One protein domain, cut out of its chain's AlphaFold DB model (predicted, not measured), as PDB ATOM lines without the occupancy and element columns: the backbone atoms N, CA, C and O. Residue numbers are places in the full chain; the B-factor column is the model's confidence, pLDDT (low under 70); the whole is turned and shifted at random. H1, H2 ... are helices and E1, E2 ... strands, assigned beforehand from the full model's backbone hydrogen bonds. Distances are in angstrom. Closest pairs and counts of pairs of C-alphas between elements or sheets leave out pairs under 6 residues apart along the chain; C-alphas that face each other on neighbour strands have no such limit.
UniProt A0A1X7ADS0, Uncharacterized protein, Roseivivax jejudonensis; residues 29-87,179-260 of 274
ATOM      1  N   GLY A  29     177.739 183.132 266.994       67.62
ATOM      2  CA  GLY A  29     177.030 181.855 267.143       67.62
ATOM      3  C   GLY A  29     177.475 180.999 268.337       67.62
ATOM      4  O   GLY A  29     177.503 179.768 268.229       67.62
ATOM      5  N   ILE A  30     177.898 181.618 269.439       77.56
ATOM      6  CA  ILE A  30     178.454 180.940 270.611       77.56
ATOM      7  C   ILE A  30     177.311 180.311 271.412       77.56
ATOM      8  O   ILE A  30     176.443 180.990 271.958       77.56
ATOM      9  N   SER A  31     177.310 178.980 271.490       69.12
ATOM     10  CA  SER A  31     176.290 178.241 272.233       69.12
ATOM     11  C   SER A  31     176.341 178.604 273.719       69.12
ATOM     12  O   SER A  31     177.341 178.349 274.386       69.12
ATOM     13  N   GLY A  32     175.241 179.145 274.246       73.06
ATOM     14  CA  GLY A  32     175.143 179.561 275.647       73.06
ATOM     15  C   GLY A  32     175.748 180.936 275.950       73.06
ATOM     16  O   GLY A  32     175.896 181.262 277.127       73.06
ATOM     17  N   ALA A  33     176.088 181.731 274.926       84.50
ATOM     18  CA  ALA A  33     176.333 183.156 275.117       84.50
ATOM     19  C   ALA A  33     175.090 183.842 275.684       84.50
ATOM     20  O   ALA A  33     173.949 183.444 275.410       84.50
ATOM     21  N   LEU A  34     175.322 184.865 276.503       87.69
ATOM     22  CA  LEU A  34     174.227 185.658 277.037       87.69
ATOM     23  C   LEU A  34     173.639 186.529 275.926       87.69
ATOM     24  O   LEU A  34     174.336 186.977 275.017       87.69
ATOM     25  N   ARG A  35     172.329 186.767 275.997       91.00
ATOM     26  CA  ARG A  35     171.657 187.705 275.097       91.00
ATOM     27  C   ARG A  35     171.870 189.115 275.617       91.00
ATOM     28  O   ARG A  35     171.080 189.618 276.407       91.00
ATOM     29  N   TRP A  36     172.991 189.702 275.236       92.81
ATOM     30  CA  TRP A  36     173.351 191.064 275.600       92.81
ATOM     31  C   TRP A  36     172.405 192.081 274.951       92.81
ATOM     32  O   TRP A  36     172.001 191.902 273.801       92.81
ATOM     33  N   ARG A  37     172.078 193.160 275.669       93.88
ATOM     34  CA  ARG A  37     171.485 194.355 275.056       93.88
ATOM     35  C   ARG A  37     172.601 195.071 274.301       93.88
ATOM     36  O   ARG A  37     173.542 195.537 274.932       93.88
ATOM     37  N   ILE A  38     172.529 195.059 272.974       91.81
ATOM     38  CA  ILE A  38     173.542 195.643 272.090       91.81
ATOM     39  C   ILE A  38     172.941 196.860 271.412       91.81
ATOM     40  O   ILE A  38     171.944 196.726 270.700       91.81
ATOM     41  N   ASP A  39     173.550 198.021 271.621       92.62
ATOM     42  CA  ASP A  39     173.135 199.277 271.002       92.62
ATOM     43  C   ASP A  39     174.286 200.290 270.955       92.62
ATOM     44  O   ASP A  39     175.364 200.026 271.477       92.62
ATOM     45  N   ASP A  40     174.055 201.436 270.319       92.56
ATOM     46  CA  ASP A  40     174.968 202.584 270.365       92.56
ATOM     47  C   ASP A  40     174.732 203.374 271.663       92.56
ATOM     48  O   ASP A  40     173.800 204.176 271.775       92.56
ATOM     49  N   TYR A  41     175.536 203.071 272.685       92.38
ATOM     50  CA  TYR A  41     175.407 203.670 274.016       92.38
ATOM     51  C   TYR A  41     176.189 204.983 274.169       92.38
ATOM     52  O   TYR A  41     175.845 205.794 275.034       92.38
ATOM     53  N   GLY A  42     177.234 205.194 273.356       88.81
ATOM     54  CA  GLY A  42     178.145 206.337 273.455       88.81
ATOM     55  C   GLY A  42     178.568 206.666 274.895       88.81
ATOM     56  O   GLY A  42     178.776 205.782 275.728       88.81
ATOM     57  N   ASP A  43     178.627 207.961 275.206       91.44
ATOM     58  CA  ASP A  43     178.991 208.463 276.539       91.44
ATOM     59  C   ASP A  43     177.837 208.396 277.558       91.44
ATOM     60  O   ASP A  43     178.022 208.727 278.729       91.44
ATOM     61  N   ALA A  44     176.631 207.988 277.143       91.94
ATOM     62  CA  ALA A  44     175.488 207.853 278.051       91.94
ATOM     63  C   ALA A  44     175.559 206.563 278.888       91.94
ATOM     64  O   ALA A  44     175.004 206.502 279.987       91.94
ATOM     65  N   GLY A  45     176.256 205.543 278.378       95.50
ATOM     66  CA  GLY A  45     176.372 204.235 279.011       95.50
ATOM     67  C   GLY A  45     175.120 203.361 278.888       95.50
ATOM     68  O   GLY A  45     174.075 203.764 278.380       95.50
ATOM     69  N   VAL A  46     175.244 202.108 279.329       97.31
ATOM     70  CA  VAL A  46     174.215 201.064 279.132       97.31
ATOM     71  C   VAL A  46     173.143 201.006 280.226       97.31
ATOM     72  O   VAL A  46     172.090 200.387 280.041       97.31
ATOM     73  N   LEU A  47     173.411 201.593 281.391       97.50
ATOM     74  CA  LEU A  47     172.517 201.621 282.545       97.50
ATOM     75  C   LEU A  47     171.800 202.969 282.621       97.50
ATOM     76  O   LEU A  47     172.410 204.028 282.497       97.50
ATOM     77  N   SER A  48     170.502 202.933 282.898       97.44
ATOM     78  CA  SER A  48     169.713 204.129 283.182       97.44
ATOM     79  C   SER A  48     170.062 204.727 284.550       97.44
ATOM     80  O   SER A  48     170.501 204.033 285.467       97.44
ATOM     81  N   ALA A  49     169.762 206.015 284.740       97.12
ATOM     82  CA  ALA A  49     170.020 206.725 285.998       97.12
ATOM     83  C   ALA A  49     169.362 206.074 287.235       97.12
ATOM     84  O   ALA A  49     169.882 206.180 288.344       97.12
ATOM     85  N   ASN A  50     168.213 205.405 287.068       97.94
ATOM     86  CA  ASN A  50     167.583 204.653 288.158       97.94
ATOM     87  C   ASN A  50     168.371 203.380 288.481       97.94
ATOM     88  O   ASN A  50     168.636 203.118 289.649       97.94
ATOM     89  N   GLU A  51     168.785 202.623 287.463       98.06
ATOM     90  CA  GLU A  51     169.566 201.397 287.655       98.06
ATOM     91  C   GLU A  51     170.928 201.696 288.295       98.06
ATOM     92  O   GLU A  51     171.365 200.947 289.165       98.06
ATOM     93  N   ILE A  52     171.556 202.811 287.913       98.38
ATOM     94  CA  ILE A  52     172.800 203.312 288.506       98.38
ATOM     95  C   ILE A  52     172.619 203.553 290.007       98.38
ATOM     96  O   ILE A  52     173.374 203.005 290.808       98.38
ATOM     97  N   ARG A  53     171.592 204.321 290.399       98.19
ATOM     98  CA  ARG A  53     171.309 204.615 291.813       98.19
ATOM     99  C   ARG A  53     171.024 203.352 292.622       98.19
ATOM    100  O   ARG A  53     171.562 203.199 293.710       98.19
ATOM    101  N   GLU A  54     170.228 202.438 292.075       98.06
ATOM    102  CA  GLU A  54     169.906 201.170 292.737       98.06
ATOM    103  C   GLU A  54     171.144 200.290 292.951       98.06
ATOM    104  O   GLU A  54     171.303 199.704 294.019       98.06
ATOM    105  N   ILE A  55     172.030 200.189 291.955       98.00
ATOM    106  CA  ILE A  55     173.273 199.416 292.072       98.00
ATOM    107  C   ILE A  55     174.225 200.088 293.069       98.00
ATOM    108  O   ILE A  55     174.805 199.402 293.910       98.00
ATOM    109  N   ALA A  56     174.364 201.415 293.007       97.94
ATOM    110  CA  ALA A  56     175.191 202.179 293.935       97.94
ATOM    111  C   ALA A  56     174.743 201.966 295.389       97.94
ATOM    112  O   ALA A  56     175.553 201.597 296.238       97.94
ATOM    113  N   GLU A  57     173.441 202.091 295.657       97.81
ATOM    114  CA  GLU A  57     172.859 201.871 296.983       97.81
ATOM    115  C   GLU A  57     173.037 200.421 297.454       97.81
ATOM    116  O   GLU A  57     173.516 200.182 298.563       97.81
ATOM    117  N   LEU A  58     172.707 199.442 296.602       97.38
ATOM    118  CA  LEU A  58     172.725 198.025 296.969       97.38
ATOM    119  C   LEU A  58     174.125 197.524 297.348       97.38
ATOM    120  O   LEU A  58     174.257 196.663 298.219       97.38
ATOM    121  N   PHE A  59     175.167 198.052 296.704       96.88
ATOM    122  CA  PHE A  59     176.549 197.613 296.913       96.88
ATOM    123  C   PHE A  59     177.418 198.628 297.668       96.88
ATOM    124  O   PHE A  59     178.600 198.365 297.902       96.88
ATOM    125  N   GLY A  60     176.839 199.757 298.091       96.50
ATOM    126  CA  GLY A  60     177.550 200.836 298.774       96.50
ATOM    127  C   GLY A  60     178.713 201.374 297.939       96.50
ATOM    128  O   GLY A  60     179.844 201.418 298.428       96.50
ATOM    129  N   LEU A  61     178.446 201.675 296.671       97.31
ATOM    130  CA  LEU A  61     179.375 202.326 295.747       97.31
ATOM    131  C   LEU A  61     178.967 203.790 295.569       97.31
ATOM    132  O   LEU A  61     177.797 204.131 295.736       97.31
ATOM    133  N   GLU A  62     179.920 204.638 295.193       97.81
ATOM    134  CA  GLU A  62     179.603 206.011 294.797       97.81
ATOM    135  C   GLU A  62     178.882 206.004 293.441       97.81
ATOM    136  O   GLU A  62     179.168 205.171 292.571       97.81
ATOM    137  N   VAL A  63     177.943 206.930 293.242       97.69
ATOM    138  CA  VAL A  63     177.134 207.000 292.010       97.69
ATOM    139  C   VAL A  63     178.034 207.172 290.788       97.69
ATOM    140  O   VAL A  63     177.860 206.471 289.792       97.69
ATOM    141  N   GLU A  64     179.062 208.008 290.905       97.44
ATOM    142  CA  GLU A  64     180.042 208.300 289.861       97.44
ATOM    143  C   GLU A  64     180.822 207.045 289.432       97.44
ATOM    144  O   GLU A  64     181.189 206.896 288.265       97.44
ATOM    145  N   GLN A  65     181.053 206.097 290.347       97.62
ATOM    146  CA  GLN A  65     181.716 204.828 290.022       97.62
ATOM    147  C   GLN A  65     180.812 203.935 289.168       97.62
ATOM    148  O   GLN A  65     181.276 203.286 288.229       97.62
ATOM    149  N   VAL A  66     179.513 203.909 289.472       98.06
ATOM    150  CA  VAL A  66     178.533 203.120 288.717       98.06
ATOM    151  C   VAL A  66     178.209 203.781 287.371       98.06
ATOM    152  O   VAL A  66     178.000 203.078 286.384       98.06
ATOM    153  N   GLU A  67     178.245 205.111 287.285       98.00
ATOM    154  CA  GLU A  67     178.196 205.849 286.016       98.00
ATOM    155  C   GLU A  67     179.397 205.516 285.127       98.00
ATOM    156  O   GLU A  67     179.223 205.118 283.974       98.00
ATOM    157  N   ALA A  68     180.617 205.572 285.673       97.62
ATOM    158  CA  ALA A  68     181.820 205.184 284.940       97.62
ATOM    159  C   ALA A  68     181.759 203.722 284.467       97.62
ATOM    160  O   ALA A  68     182.152 203.416 283.338       97.62
ATOM    161  N   LEU A  69     181.222 202.820 285.299       98.06
ATOM    162  CA  LEU A  69     180.951 201.441 284.903       98.06
ATOM    163  C   LEU A  69     179.965 201.380 283.731       98.06
ATOM    164  O   LEU A  69     180.233 200.693 282.752       98.06
ATOM    165  N   SER A  70     178.844 202.101 283.815       98.19
ATOM    166  CA  SER A  70     177.809 202.142 282.776       98.19
ATOM    167  C   SER A  70     178.384 202.508 281.405       98.19
ATOM    168  O   SER A  70     178.078 201.840 280.416       98.19
ATOM    169  N   ILE A  71     179.259 203.517 281.353       97.44
ATOM    170  CA  ILE A  71     179.924 203.971 280.121       97.44
ATOM    171  C   ILE A  71     180.851 202.881 279.570       97.44
ATOM    172  O   ILE A  71     180.741 202.484 278.411       97.44
ATOM    173  N   ARG A  72     181.720 202.314 280.418       96.75
ATOM    174  CA  ARG A  72     182.650 201.239 280.023       96.75
ATOM    175  C   ARG A  72     181.917 200.001 279.506       96.75
ATOM    176  O   ARG A  72     182.333 199.395 278.519       96.75
ATOM    177  N   LEU A  73     180.812 199.637 280.153       96.62
ATOM    178  CA  LEU A  73     179.943 198.556 279.699       96.62
ATOM    179  C   LEU A  73     179.264 198.897 278.371       96.62
ATOM    180  O   LEU A  73     179.147 198.010 277.532       96.62
ATOM    181  N   GLY A  74     178.873 200.157 278.162       95.19
ATOM    182  CA  GLY A  74     178.368 200.655 276.883       95.19
ATOM    183  C   GLY A  74     179.329 200.346 275.738       95.19
ATOM    184  O   GLY A  74     178.935 199.691 274.781       95.19
ATOM    185  N   HIS A  75     180.615 200.670 275.888       92.88
ATOM    186  CA  HIS A  75     181.631 200.338 274.878       92.88
ATOM    187  C   HIS A  75     181.828 198.826 274.672       92.88
ATOM    188  O   HIS A  75     182.038 198.368 273.549       92.88
ATOM    189  N   CYS A  76     181.733 198.020 275.735       91.75
ATOM    190  CA  CYS A  76     181.815 196.556 275.620       91.75
ATOM    191  C   CYS A  76     180.626 195.958 274.847       91.75
ATOM    192  O   CYS A  76     180.743 194.888 274.246       91.75
ATOM    193  N   LEU A  77     179.477 196.634 274.907       92.69
ATOM    194  CA  LEU A  77     178.195 196.201 274.358       92.69
ATOM    195  C   LEU A  77     177.767 197.020 273.136       92.69
ATOM    196  O   LEU A  77     176.618 196.927 272.705       92.69
ATOM    197  N   ASP A  78     178.699 197.775 272.562       89.94
ATOM    198  CA  ASP A  78     178.467 198.552 271.358       89.94
ATOM    199  C   ASP A  78     178.230 197.632 270.150       89.94
ATOM    200  O   ASP A  78     178.754 196.509 270.058       89.94
ATOM    201  N   ARG A  79     177.429 198.113 269.198       84.25
ATOM    202  CA  ARG A  79     177.165 197.432 267.931       84.25
ATOM    203  C   ARG A  79     178.442 197.245 267.115       84.25
ATOM    204  O   ARG A  79     178.581 196.203 266.473       84.25
ATOM    205  N   ASP A  80     179.369 198.195 267.196       80.81
ATOM    206  CA  ASP A  80     180.609 198.175 266.417       80.81
ATOM    207  C   ASP A  80     181.750 197.414 267.114       80.81
ATOM    208  O   ASP A  80     182.793 197.135 266.511       80.81
ATOM    209  N   THR A  81     181.555 196.993 268.367       79.50
ATOM    210  CA  THR A  81     182.562 196.229 269.108       79.50
ATOM    211  C   THR A  81     182.595 194.777 268.637       79.50
ATOM    212  O   THR A  81     181.819 193.924 269.077       79.50
ATOM    213  N   ALA A  82     183.553 194.459 267.768       71.88
ATOM    214  CA  ALA A  82     183.872 193.084 267.409       71.88
ATOM    215  C   ALA A  82     184.675 192.417 268.543       71.88
ATOM    216  O   ALA A  82     185.850 192.706 268.742       71.88
ATOM    217  N   SER A  83     184.037 191.525 269.307       70.38
ATOM    218  CA  SER A  83     184.651 190.922 270.510       70.38
ATOM    219  C   SER A  83     185.110 189.475 270.296       70.38
ATOM    220  O   SER A  83     186.126 189.037 270.827       70.38
ATOM    221  N   ASN A  84     184.358 188.703 269.508       77.88
ATOM    222  CA  ASN A  84     184.567 187.264 269.355       77.88
ATOM    223  C   ASN A  84     185.325 186.951 268.065       77.88
ATOM    224  O   ASN A  84     184.702 186.605 267.065       77.88
ATOM    225  N   PHE A  85     186.649 187.088 268.064       80.81
ATOM    226  CA  PHE A  85     187.452 186.733 266.895       80.81
ATOM    227  C   PHE A  85     187.825 185.253 266.894       80.81
ATOM    228  O   PHE A  85     188.377 184.739 267.866       80.81
ATOM    229  N   VAL A  86     187.553 184.574 265.783       83.00
ATOM    230  CA  VAL A  86     187.937 183.179 265.571       83.00
ATOM    231  C   VAL A  86     188.837 183.079 264.354       83.00
ATOM    232  O   VAL A  86     188.535 183.630 263.296       83.00
ATOM    233  N   GLU A  87     189.935 182.349 264.517       85.62
ATOM    234  CA  GLU A  87     190.851 182.042 263.429       85.62
ATOM    235  C   GLU A  87     190.239 181.018 262.466       85.62
ATOM    236  O   GLU A  87     189.754 179.955 262.868       85.62
ATOM    237  N   ARG A 179     183.539 174.806 270.700       70.12
ATOM    238  CA  ARG A 179     183.704 174.649 272.155       70.12
ATOM    239  C   ARG A 179     184.804 175.538 272.719       70.12
ATOM    240  O   ARG A 179     184.782 175.826 273.912       70.12
ATOM    241  N   THR A 180     185.759 175.947 271.886       71.81
ATOM    242  CA  THR A 180     186.839 176.855 272.289       71.81
ATOM    243  C   THR A 180     186.455 178.319 272.134       71.81
ATOM    244  O   THR A 180     187.139 179.180 272.682       71.81
ATOM    245  N   VAL A 181     185.355 178.616 271.435       75.19
ATOM    246  CA  VAL A 181     184.877 179.988 271.284       75.19
ATOM    247  C   VAL A 181     184.234 180.441 272.590       75.19
ATOM    248  O   VAL A 181     183.251 179.867 273.059       75.19
ATOM    249  N   VAL A 182     184.819 181.472 273.190       77.25
ATOM    250  CA  VAL A 182     184.354 182.068 274.441       77.25
ATOM    251  C   VAL A 182     183.573 183.332 274.117       77.25
ATOM    252  O   VAL A 182     184.004 184.112 273.277       77.25
ATOM    253  N   ASP A 183     182.447 183.538 274.801       86.00
ATOM    254  CA  ASP A 183     181.736 184.819 274.806       86.00
ATOM    255  C   ASP A 183     182.653 185.886 275.420       86.00
ATOM    256  O   ASP A 183     182.794 185.974 276.643       86.00
ATOM    257  N   ARG A 184     183.351 186.634 274.561       88.12
ATOM    258  CA  ARG A 184     184.333 187.635 274.967       88.12
ATOM    259  C   ARG A 184     183.660 188.851 275.589       88.12
ATOM    260  O   ARG A 184     184.179 189.352 276.578       88.12
ATOM    261  N   ARG A 185     182.471 189.235 275.110       90.62
ATOM    262  CA  ARG A 185     181.667 190.314 275.714       90.62
ATOM    263  C   ARG A 185     181.371 190.021 277.175       90.62
ATOM    264  O   ARG A 185     181.549 190.893 278.017       90.62
ATOM    265  N   ARG A 186     181.014 188.771 277.496       93.50
ATOM    266  CA  ARG A 186     180.865 188.335 278.893       93.50
ATOM    267  C   ARG A 186     182.111 188.625 279.713       93.50
ATOM    268  O   ARG A 186     182.003 189.162 280.811       93.50
ATOM    269  N   LEU A 187     183.271 188.225 279.199       92.38
ATOM    270  CA  LEU A 187     184.529 188.409 279.904       92.38
ATOM    271  C   LEU A 187     184.829 189.898 280.093       92.38
ATOM    272  O   LEU A 187     185.131 190.295 281.210       92.38
ATOM    273  N   ASP A 188     184.666 190.717 279.055       93.50
ATOM    274  CA  ASP A 188     184.899 192.161 279.119       93.50
ATOM    275  C   ASP A 188     183.968 192.841 280.138       93.50
ATOM    276  O   ASP A 188     184.447 193.568 281.006       93.50
ATOM    277  N   VAL A 189     182.670 192.506 280.147       95.94
ATOM    278  CA  VAL A 189     181.709 192.972 281.166       95.94
ATOM    279  C   VAL A 189     182.163 192.595 282.580       95.94
ATOM    280  O   VAL A 189     182.157 193.438 283.478       95.94
ATOM    281  N   VAL A 190     182.586 191.344 282.799       96.50
ATOM    282  CA  VAL A 190     183.079 190.898 284.114       96.50
ATOM    283  C   VAL A 190     184.346 191.655 284.518       96.50
ATOM    284  O   VAL A 190     184.466 192.032 285.685       96.50
ATOM    285  N   MET A 191     185.270 191.901 283.585       95.50
ATOM    286  CA  MET A 191     186.497 192.657 283.849       95.50
ATOM    287  C   MET A 191     186.184 194.100 284.255       95.50
ATOM    288  O   MET A 191     186.665 194.535 285.297       95.50
ATOM    289  N   GLN A 192     185.299 194.797 283.530       97.50
ATOM    290  CA  GLN A 192     184.898 196.167 283.883       97.50
ATOM    291  C   GLN A 192     184.251 196.243 285.273       97.50
ATOM    292  O   GLN A 192     184.551 197.148 286.052       97.50
ATOM    293  N   CYS A 193     183.421 195.258 285.634       97.88
ATOM    294  CA  CYS A 193     182.883 195.164 286.991       97.88
ATOM    295  C   CYS A 193     183.989 194.987 288.044       97.88
ATOM    296  O   CYS A 193     183.926 195.607 289.102       97.88
ATOM    297  N   CYS A 194     184.995 194.148 287.783       97.25
ATOM    298  CA  CYS A 194     186.081 193.919 288.738       97.25
ATOM    299  C   CYS A 194     186.964 195.158 288.925       97.25
ATOM    300  O   CYS A 194     187.314 195.471 290.060       97.25
ATOM    301  N   GLU A 195     187.265 195.884 287.846       96.38
ATOM    302  CA  GLU A 195     188.041 197.128 287.905       96.38
ATOM    303  C   GLU A 195     187.347 198.186 288.769       96.38
ATOM    304  O   GLU A 195     187.972 198.783 289.644       96.38
ATOM    305  N   ILE A 196     186.040 198.389 288.575       97.25
ATOM    306  CA  ILE A 196     185.260 199.347 289.372       97.25
ATOM    307  C   ILE A 196     185.155 198.902 290.832       97.25
ATOM    308  O   ILE A 196     185.261 199.724 291.742       97.25
ATOM    309  N   TRP A 197     185.006 197.598 291.072       97.19
ATOM    310  CA  TRP A 197     184.990 197.036 292.421       97.19
ATOM    311  C   TRP A 197     186.305 197.299 293.168       97.19
ATOM    312  O   TRP A 197     186.290 197.748 294.315       97.19
ATOM    313  N   GLU A 198     187.449 197.076 292.518       95.38
ATOM    314  CA  GLU A 198     188.763 197.373 293.098       95.38
ATOM    315  C   GLU A 198     189.013 198.871 293.266       95.38
ATOM    316  O   GLU A 198     189.534 199.277 294.303       95.38
ATOM    317  N   ALA A 199     188.606 199.699 292.301       94.44
ATOM    318  CA  ALA A 199     188.723 201.155 292.393       94.44
ATOM    319  C   ALA A 199     187.930 201.730 293.581       94.44
ATOM    320  O   ALA A 199     188.320 202.743 294.158       94.44
ATOM    321  N   ALA A 200     186.859 201.050 294.001       94.56
ATOM    322  CA  ALA A 200     186.118 201.355 295.224       94.56
ATOM    323  C   ALA A 200     186.789 200.833 296.514       94.56
ATOM    324  O   ALA A 200     186.183 200.854 297.585       94.56
ATOM    325  N   GLY A 201     188.022 200.324 296.432       93.62
ATOM    326  CA  GLY A 201     188.772 199.775 297.563       93.62
ATOM    327  C   GLY A 201     188.207 198.455 298.090       93.62
ATOM    328  O   GLY A 201     188.498 198.064 299.225       93.62
ATOM    329  N   ARG A 202     187.364 197.763 297.311       93.31
ATOM    330  CA  ARG A 202     186.726 196.516 297.741       93.31
ATOM    331  C   ARG A 202     187.609 195.313 297.389       93.31
ATOM    332  O   ARG A 202     188.173 195.248 296.297       93.31
ATOM    333  N   PRO A 203     187.707 194.302 298.269       91.19
ATOM    334  CA  PRO A 203     188.500 193.118 297.982       91.19
ATOM    335  C   PRO A 203     187.853 192.277 296.879       91.19
ATOM    336  O   PRO A 203     186.644 192.020 296.890       91.19
ATOM    337  N   LEU A 204     188.681 191.750 295.973       88.81
ATOM    338  CA  LEU A 204     188.287 190.715 295.022       88.81
ATOM    339  C   LEU A 204     188.103 189.374 295.742       88.81
ATOM    340  O   LEU A 204     188.894 188.459 295.541       88.81
ATOM    341  N   SER A 205     187.096 189.220 296.600       85.50
ATOM    342  CA  SER A 205     186.827 187.975 297.333       85.50
ATOM    343  C   SER A 205     185.540 187.306 296.858       85.50
ATOM    344  O   SER A 205     184.525 187.970 296.660       85.50
ATOM    345  N   PHE A 206     185.565 185.982 296.721       83.62
ATOM    346  CA  PHE A 206     184.381 185.173 296.448       83.62
ATOM    347  C   PHE A 206     184.559 183.774 297.028       83.62
ATOM    348  O   PHE A 206     185.667 183.233 297.021       83.62
ATOM    349  N   ASN A 207     183.461 183.187 297.494       78.75
ATOM    350  CA  ASN A 207     183.425 181.842 298.054       78.75
ATOM    351  C   ASN A 207     182.557 180.930 297.188       78.75
ATOM    352  O   ASN A 207     181.729 181.383 296.400       78.75
ATOM    353  N   THR A 208     182.747 179.620 297.333       72.44
ATOM    354  CA  THR A 208     181.823 178.631 296.768       72.44
ATOM    355  C   THR A 208     180.876 178.188 297.874       72.44
ATOM    356  O   THR A 208     181.348 177.831 298.952       72.44
ATOM    357  N   ALA A 209     179.564 178.243 297.629       61.31
ATOM    358  CA  ALA A 209     178.571 177.773 298.590       61.31
ATOM    359  C   ALA A 209     178.821 176.296 298.958       61.31
ATOM    360  O   ALA A 209     179.205 175.514 298.078       61.31
ATOM    361  N   PRO A 210     178.585 175.886 300.217       51.22
ATOM    362  CA  PRO A 210     178.544 174.473 300.555       51.22
ATOM    363  C   PRO A 210     177.396 173.773 299.803       51.22
ATOM    364  O   PRO A 210     176.341 174.347 299.559       51.22
ATOM    365  N   ILE A 211     177.686 172.537 299.401       48.88
ATOM    366  CA  ILE A 211     177.011 171.656 298.433       48.88
ATOM    367  C   ILE A 211     175.472 171.790 298.356       48.88
ATOM    368  O   ILE A 211     174.758 171.500 299.312       48.88
ATOM    369  N   GLY A 212     174.994 172.121 297.151       52.94
ATOM    370  CA  GLY A 212     173.611 172.124 296.650       52.94
ATOM    371  C   GLY A 212     173.634 172.395 295.134       52.94
ATOM    372  O   GLY A 212     174.667 172.850 294.636       52.94
ATOM    373  N   GLU A 213     172.582 172.033 294.384       45.56
ATOM    374  CA  GLU A 213     172.585 172.022 292.907       45.56
ATOM    375  C   GLU A 213     173.124 173.336 292.313       45.56
ATOM    376  O   GLU A 213     172.572 174.412 292.512       45.56
ATOM    377  N   HIS A 214     174.222 173.195 291.562       51.44
ATOM    378  CA  HIS A 214     175.074 174.243 290.995       51.44
ATOM    379  C   HIS A 214     176.001 174.904 292.020       51.44
ATOM    380  O   HIS A 214     175.565 175.593 292.925       51.44
ATOM    381  N   ALA A 215     177.316 174.732 291.826       56.47
ATOM    382  CA  ALA A 215     178.403 175.335 292.601       56.47
ATOM    383  C   ALA A 215     178.354 176.879 292.588       56.47
ATOM    384  O   ALA A 215     179.163 177.529 291.914       56.47
ATOM    385  N   GLN A 216     177.384 177.443 293.302       69.81
ATOM    386  CA  GLN A 216     177.022 178.844 293.283       69.81
ATOM    387  C   GLN A 216     178.144 179.642 293.940       69.81
ATOM    388  O   GLN A 216     178.627 179.315 295.029       69.81
ATOM    389  N   LEU A 217     178.619 180.650 293.215       81.25
ATOM    390  CA  LEU A 217     179.517 181.647 293.772       81.25
ATOM    391  C   LEU A 217     178.706 182.553 294.684       81.25
ATOM    392  O   LEU A 217     177.646 183.031 294.284       81.25
ATOM    393  N   VAL A 218     179.217 182.776 295.886       82.38
ATOM    394  CA  VAL A 218     178.583 183.631 296.890       82.38
ATOM    395  C   VAL A 218     179.578 184.689 297.336       82.38
ATOM    396  O   VAL A 218     180.787 184.431 297.414       82.38
ATOM    397  N   GLY A 219     179.061 185.875 297.628       87.44
ATOM    398  CA  GLY A 219     179.831 187.033 298.054       87.44
ATOM    399  C   GLY A 219     179.444 188.283 297.277       87.44
ATOM    400  O   GLY A 219     178.871 188.206 296.189       87.44
ATOM    401  N   SER A 220     179.822 189.434 297.827       92.94
ATOM    402  CA  SER A 220     179.407 190.739 297.311       92.94
ATOM    403  C   SER A 220     179.859 190.990 295.870       92.94
ATOM    404  O   SER A 220     179.090 191.542 295.097       92.94
ATOM    405  N   LEU A 221     181.052 190.528 295.470       94.94
ATOM    406  CA  LEU A 221     181.533 190.689 294.092       94.94
ATOM    407  C   LEU A 221     180.723 189.849 293.078       94.94
ATOM    408  O   LEU A 221     180.221 190.423 292.115       94.94
ATOM    409  N   PRO A 222     180.539 188.520 293.247       94.69
ATOM    410  CA  PRO A 222     179.646 187.756 292.375       94.69
ATOM    411  C   PRO A 222     178.215 188.307 292.311       94.69
ATOM    412  O   PRO A 222     177.611 188.323 291.238       94.69
ATOM    413  N   GLU A 223     177.674 188.767 293.442       95.44
ATOM    414  CA  GLU A 223     176.342 189.379 293.513       95.44
ATOM    415  C   GLU A 223     176.279 190.700 292.743       95.44
ATOM    416  O   GLU A 223     175.340 190.902 291.974       95.44
ATOM    417  N   PHE A 224     177.306 191.542 292.871       97.50
ATOM    418  CA  PHE A 224     177.462 192.781 292.112       97.50
ATOM    419  C   PHE A 224     177.518 192.525 290.608       97.50
ATOM    420  O   PHE A 224     176.722 193.082 289.852       97.50
ATOM    421  N   VAL A 225     178.383 191.604 290.171       97.25
ATOM    422  CA  VAL A 225     178.480 191.223 288.756       97.25
ATOM    423  C   VAL A 225     177.133 190.717 288.243       97.25
ATOM    424  O   VAL A 225     176.708 191.091 287.153       97.25
ATOM    425  N   HIS A 226     176.416 189.897 289.014       96.38
ATOM    426  CA  HIS A 226     175.086 189.439 288.616       96.38
ATOM    427  C   HIS A 226     174.052 190.560 288.546       96.38
ATOM    428  O   HIS A 226     173.245 190.546 287.617       96.38
ATOM    429  N   ALA A 227     174.061 191.507 289.485       97.25
ATOM    430  CA  ALA A 227     173.154 192.647 289.458       97.25
ATOM    431  C   ALA A 227     173.348 193.479 288.185       97.25
ATOM    432  O   ALA A 227     172.369 193.813 287.522       97.25
ATOM    433  N   VAL A 228     174.600 193.715 287.787       97.88
ATOM    434  CA  VAL A 228     174.936 194.398 286.531       97.88
ATOM    435  C   VAL A 228     174.507 193.569 285.315       97.88
ATOM    436  O   VAL A 228     173.786 194.064 284.452       97.88
ATOM    437  N   VAL A 229     174.891 192.289 285.246       97.25
ATOM    438  CA  VAL A 229     174.628 191.428 284.075       97.25
ATOM    439  C   VAL A 229     173.134 191.263 283.799       97.25
ATOM    440  O   VAL A 229     172.707 191.311 282.646       97.25
ATOM    441  N   VAL A 230     172.321 191.101 284.844       97.38
ATOM    442  CA  VAL A 230     170.859 190.987 284.713       97.38
ATOM    443  C   VAL A 230     170.263 192.254 284.100       97.38
ATOM    444  O   VAL A 230     169.290 192.160 283.359       97.38
ATOM    445  N   ARG A 231     170.851 193.429 284.359       97.50
ATOM    446  CA  ARG A 231     170.403 194.686 283.751       97.50
ATOM    447  C   ARG A 231     170.807 194.786 282.291       97.50
ATOM    448  O   ARG A 231     170.024 195.296 281.515       97.50
ATOM    449  N   VAL A 232     171.954 194.249 281.882       96.50
ATOM    450  CA  VAL A 232     172.460 194.380 280.501       96.50
ATOM    451  C   VAL A 232     172.134 193.191 279.582       96.50
ATOM    452  O   VAL A 232     172.723 193.055 278.509       96.50
ATOM    453  N   THR A 233     171.191 192.326 279.968       96.31
ATOM    454  CA  THR A 233     170.760 191.155 279.181       96.31
ATOM    455  C   THR A 233     169.246 191.125 278.950       96.31
ATOM    456  O   THR A 233     168.481 191.594 279.791       96.31
ATOM    457  N   ASP A 234     168.810 190.566 277.814       94.06
ATOM    458  CA  ASP A 234     167.395 190.375 277.464       94.06
ATOM    459  C   ASP A 234     167.122 188.959 276.885       94.06
ATOM    460  O   ASP A 234     167.543 188.638 275.767       94.06
ATOM    461  N   PRO A 235     166.438 188.061 277.623       94.94
ATOM    462  CA  PRO A 235     165.832 188.294 278.931       94.94
ATOM    463  C   PRO A 235     166.884 188.454 280.042       94.94
ATOM    464  O   PRO A 235     168.000 187.934 279.901       94.94
ATOM    465  N   PRO A 236     166.529 189.091 281.174       96.06
ATOM    466  CA  PRO A 236     167.438 189.265 282.303       96.06
ATOM    467  C   PRO A 236     167.973 187.915 282.796       96.06
ATOM    468  O   PRO A 236     167.221 187.073 283.294       96.06
ATOM    469  N   THR A 237     169.278 187.685 282.638       94.44
ATOM    470  CA  THR A 237     169.904 186.370 282.852       94.44
ATOM    471  C   THR A 237     171.151 186.488 283.726       94.44
ATOM    472  O   THR A 237     171.884 187.468 283.662       94.44
ATOM    473  N   LYS A 238     171.428 185.471 284.554       93.50
ATOM    474  CA  LYS A 238     172.665 185.382 285.351       93.50
ATOM    475  C   LYS A 238     173.720 184.532 284.641       93.50
ATOM    476  O   LYS A 238     173.396 183.542 283.992       93.50
ATOM    477  N   ILE A 239     174.998 184.864 284.837       91.94
ATOM    478  CA  ILE A 239     176.114 183.997 284.421       91.94
ATOM    479  C   ILE A 239     176.086 182.707 285.256       91.94
ATOM    480  O   ILE A 239     175.888 182.739 286.469       91.94
ATOM    481  N   ALA A 240     176.328 181.554 284.634       89.94
ATOM    482  CA  ALA A 240     176.486 180.307 285.379       89.94
ATOM    483  C   ALA A 240     177.676 180.396 286.356       89.94
ATOM    484  O   ALA A 240     178.771 180.800 285.965       89.94
ATOM    485  N   GLY A 241     177.511 179.954 287.607       88.19
ATOM    486  CA  GLY A 241     178.539 180.107 288.651       88.19
ATOM    487  C   GLY A 241     179.912 179.520 288.285       88.19
ATOM    488  O   GLY A 241     180.945 180.114 288.579       88.19
ATOM    489  N   GLY A 242     179.947 178.389 287.571       87.00
ATOM    490  CA  GLY A 242     181.200 177.807 287.075       87.00
ATOM    491  C   GLY A 242     181.918 178.685 286.044       87.00
ATOM    492  O   GLY A 242     183.145 178.738 286.036       87.00
ATOM    493  N   THR A 243     181.158 179.390 285.208       89.56
ATOM    494  CA  THR A 243     181.670 180.330 284.205       89.56
ATOM    495  C   THR A 243     182.157 181.609 284.870       89.56
ATOM    496  O   THR A 243     183.311 181.979 284.682       89.56
ATOM    497  N   LEU A 244     181.340 182.209 285.741       92.19
ATOM    498  CA  LEU A 244     181.726 183.411 286.480       92.19
ATOM    499  C   LEU A 244     182.996 183.170 287.312       92.19
ATOM    500  O   LEU A 244     183.872 184.024 287.360       92.19
ATOM    501  N   ARG A 245     183.167 181.974 287.898       91.25
ATOM    502  CA  ARG A 245     184.395 181.615 288.634       91.25
ATOM    503  C   ARG A 245     185.631 181.693 287.749       91.25
ATOM    504  O   ARG A 245     186.661 182.185 288.199       91.25
ATOM    505  N   LYS A 246     185.535 181.183 286.518       90.50
ATOM    506  CA  LYS A 246     186.639 181.212 285.553       90.50
ATOM    507  C   LYS A 246     186.959 182.643 285.133       90.50
ATOM    508  O   LYS A 246     188.131 182.994 285.126       90.50
ATOM    509  N   ASP A 247     185.943 183.453 284.853       93.31
ATOM    510  CA  ASP A 247     186.131 184.844 284.430       93.31
ATOM    511  C   ASP A 247     186.759 185.691 285.560       93.31
ATOM    512  O   ASP A 247     187.738 186.399 285.337       93.31
ATOM    513  N   LEU A 248     186.297 185.533 286.809       93.25
ATOM    514  CA  LEU A 248     186.893 186.206 287.974       93.25
ATOM    515  C   LEU A 248     188.339 185.747 288.246       93.25
ATOM    516  O   LEU A 248     189.198 186.552 288.607       93.25
ATOM    517  N   ALA A 249     188.630 184.452 288.083       91.12
ATOM    518  CA  ALA A 249     189.991 183.929 288.218       91.12
ATOM    519  C   ALA A 249     190.918 184.431 287.098       91.12
ATOM    520  O   ALA A 249     192.095 184.706 287.348       91.12
ATOM    521  N   HIS A 250     190.386 184.576 285.880       91.38
ATOM    522  CA  HIS A 250     191.105 185.153 284.750       91.38
ATOM    523  C   HIS A 250     191.515 186.597 285.043       91.38
ATOM    524  O   HIS A 250     192.694 186.916 284.915       91.38
ATOM    525  N   TYR A 251     190.582 187.424 285.522       92.69
ATOM    526  CA  TYR A 251     190.869 188.808 285.897       92.69
ATOM    527  C   TYR A 251     191.965 188.909 286.968       92.69
ATOM    528  O   TYR A 251     192.949 189.616 286.766       92.69
ATOM    529  N   ARG A 252     191.876 188.124 288.056       89.69
ATOM    530  CA  ARG A 252     192.935 188.084 289.087       89.69
ATOM    531  C   ARG A 252     194.306 187.752 288.494       89.69
ATOM    532  O   ARG A 252     195.281 188.430 288.784       89.69
ATOM    533  N   THR A 253     194.367 186.740 287.626       89.56
ATOM    534  CA  THR A 253     195.626 186.321 286.988       89.56
ATOM    535  C   THR A 253     196.194 187.413 286.079       89.56
ATOM    536  O   THR A 253     197.403 187.617 286.056       89.56
ATOM    537  N   ALA A 254     195.341 188.101 285.316       87.88
ATOM    538  CA  ALA A 254     195.756 189.193 284.439       87.88
ATOM    539  C   ALA A 254     196.283 190.391 285.242       87.88
ATOM    540  O   ALA A 254     197.353 190.908 284.933       87.88
ATOM    541  N   ARG A 255     195.582 190.763 286.319       88.44
ATOM    542  CA  ARG A 255     195.993 191.820 287.250       88.44
ATOM    543  C   ARG A 255     197.347 191.521 287.893       88.44
ATOM    544  O   ARG A 255     198.224 192.375 287.901       88.44
ATOM    545  N   ASP A 256     197.530 190.302 288.400       86.62
ATOM    546  CA  ASP A 256     198.778 189.903 289.056       86.62
ATOM    547  C   ASP A 256     199.963 189.905 288.074       86.62
ATOM    548  O   ASP A 256     201.076 190.242 288.460       86.62
ATOM    549  N   ARG A 257     199.735 189.581 286.792       84.94
ATOM    550  CA  ARG A 257     200.764 189.704 285.746       84.94
ATOM    551  C   ARG A 257     201.121 191.156 285.447       84.94
ATOM    552  O   ARG A 257     202.303 191.472 285.404       84.94
ATOM    553  N   ALA A 258     200.119 192.022 285.291       80.06
ATOM    554  CA  ALA A 258     200.344 193.444 285.037       80.06
ATOM    555  C   ALA A 258     201.143 194.110 286.172       80.06
ATOM    556  O   ALA A 258     202.040 194.901 285.908       80.06
ATOM    557  N   ALA A 259     200.883 193.724 287.428       77.12
ATOM    558  CA  ALA A 259     201.638 194.215 288.580       77.12
ATOM    559  C   ALA A 259     203.123 193.798 288.562       77.12
ATOM    560  O   ALA A 259     203.972 194.555 289.014       77.12
ATOM    561  N   VAL A 260     203.453 192.612 288.035       77.31
ATOM    562  CA  VAL A 260     204.847 192.141 287.910       77.31
ATOM    563  C   VAL A 260     205.586 192.848 286.768       77.31
ATOM    564  O   VAL A 260     206.784 193.105 286.875       77.31
TER     565      VAL A 260
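Overview. This is residues 29 to 87 and 179 to 260 of the 274 residues of an uncharacterized protein of Roseivivax jejudonensis (UniProt A0A1X7ADS0). Four helices make the core as two side-by-side pairs laid crosswise, H2 with H3 and H1 with H4, and the fifth and longest, H5, crosses H3 on the side away from H2 and runs on past it. The short strand E1 lies far out at one end, and the link from H3 to H4 makes a loop away from the core. The printed part has 141 residues, with five named helices and one named strand in the order H1, H2, E1, H3, H4, H5; E1 pairs with no named strand, and the class is mostly helix. The whole is compact, with a radius of gyration of the C-alphas of 14.8 A and spans of 40 by 40 by 37 A.

Along the chain. Start at Gly 29; residues 29 to 48 hold no named element. Find C-alpha 49 at (170.020, 206.725, 285.998), where H1 begins; it runs 15.6 A to residue 59. H2, residues 63 to 76, covers 20.0 A, and E1, residues 85 to 87, covers 6.8 A. Past the cut, find C-alpha 184 at (184.333, 187.635, 274.967), from which H3 runs 22.5 A to residue 199. H4, residues 220 to 231, covers 16.7 A. H5, residues 241 to 260, runs 28.9 A to C-alpha 260 at (204.847, 192.141, 287.910).

Arrangement. Begin at H3, the hub, which touches three helices. Look at Leu 73 and Val 189, whose C-alphas, 6.0 A apart, are the closest of H2 and H3; these helices touch at a shallow tilt of 21 degrees, opposite ways. H3 touches H4 at a steep tilt of 49 degrees, the closest C-alphas being those of Cys 193 and Val 225, 6.2 A apart. H1 touches H4 at a shallow tilt of 18 degrees, opposite ways, with the C-alphas of Phe 59 and Phe 224 closest at 6.9 A. H1 also touches H2 at a steep tilt of 66 degrees, closest at the C-alphas of Ala 56 and Val 63, 5.5 A apart. H5 touches H3 with residues 244 to 251 alone, at a steep tilt of 60 degrees, and the closest C-alphas are those of Leu 187 and Asp 247, 6.0 A apart. H4 and H5 are close but not clearly touching, at 7.6 A between the C-alphas of Pro 222 and Leu 244. H1 and H3 are apart, and E1 is apart from H2 and H3. In H1, H2, H3 and H5 every O i to N i+4 pair is within hydrogen-bond range; in H4, 7 of 8 are.

Size, cuts and confidence. The two C-alphas farthest apart, those of Glu 57 and Glu 87, are 42.9 A from each other. Residues 88 to 178 are cut out, and C-alphas 87 and 179 stand 13.5 A apart across the cut. The link from H3 to H4 is long, with 20 residues; in it look for residues 207 to 208, paired antiparallel with residues 217 to 218. The mean pLDDT of the printed part is 88.8, and you will find values under 70 at residues 29, 31 and 209 to 216.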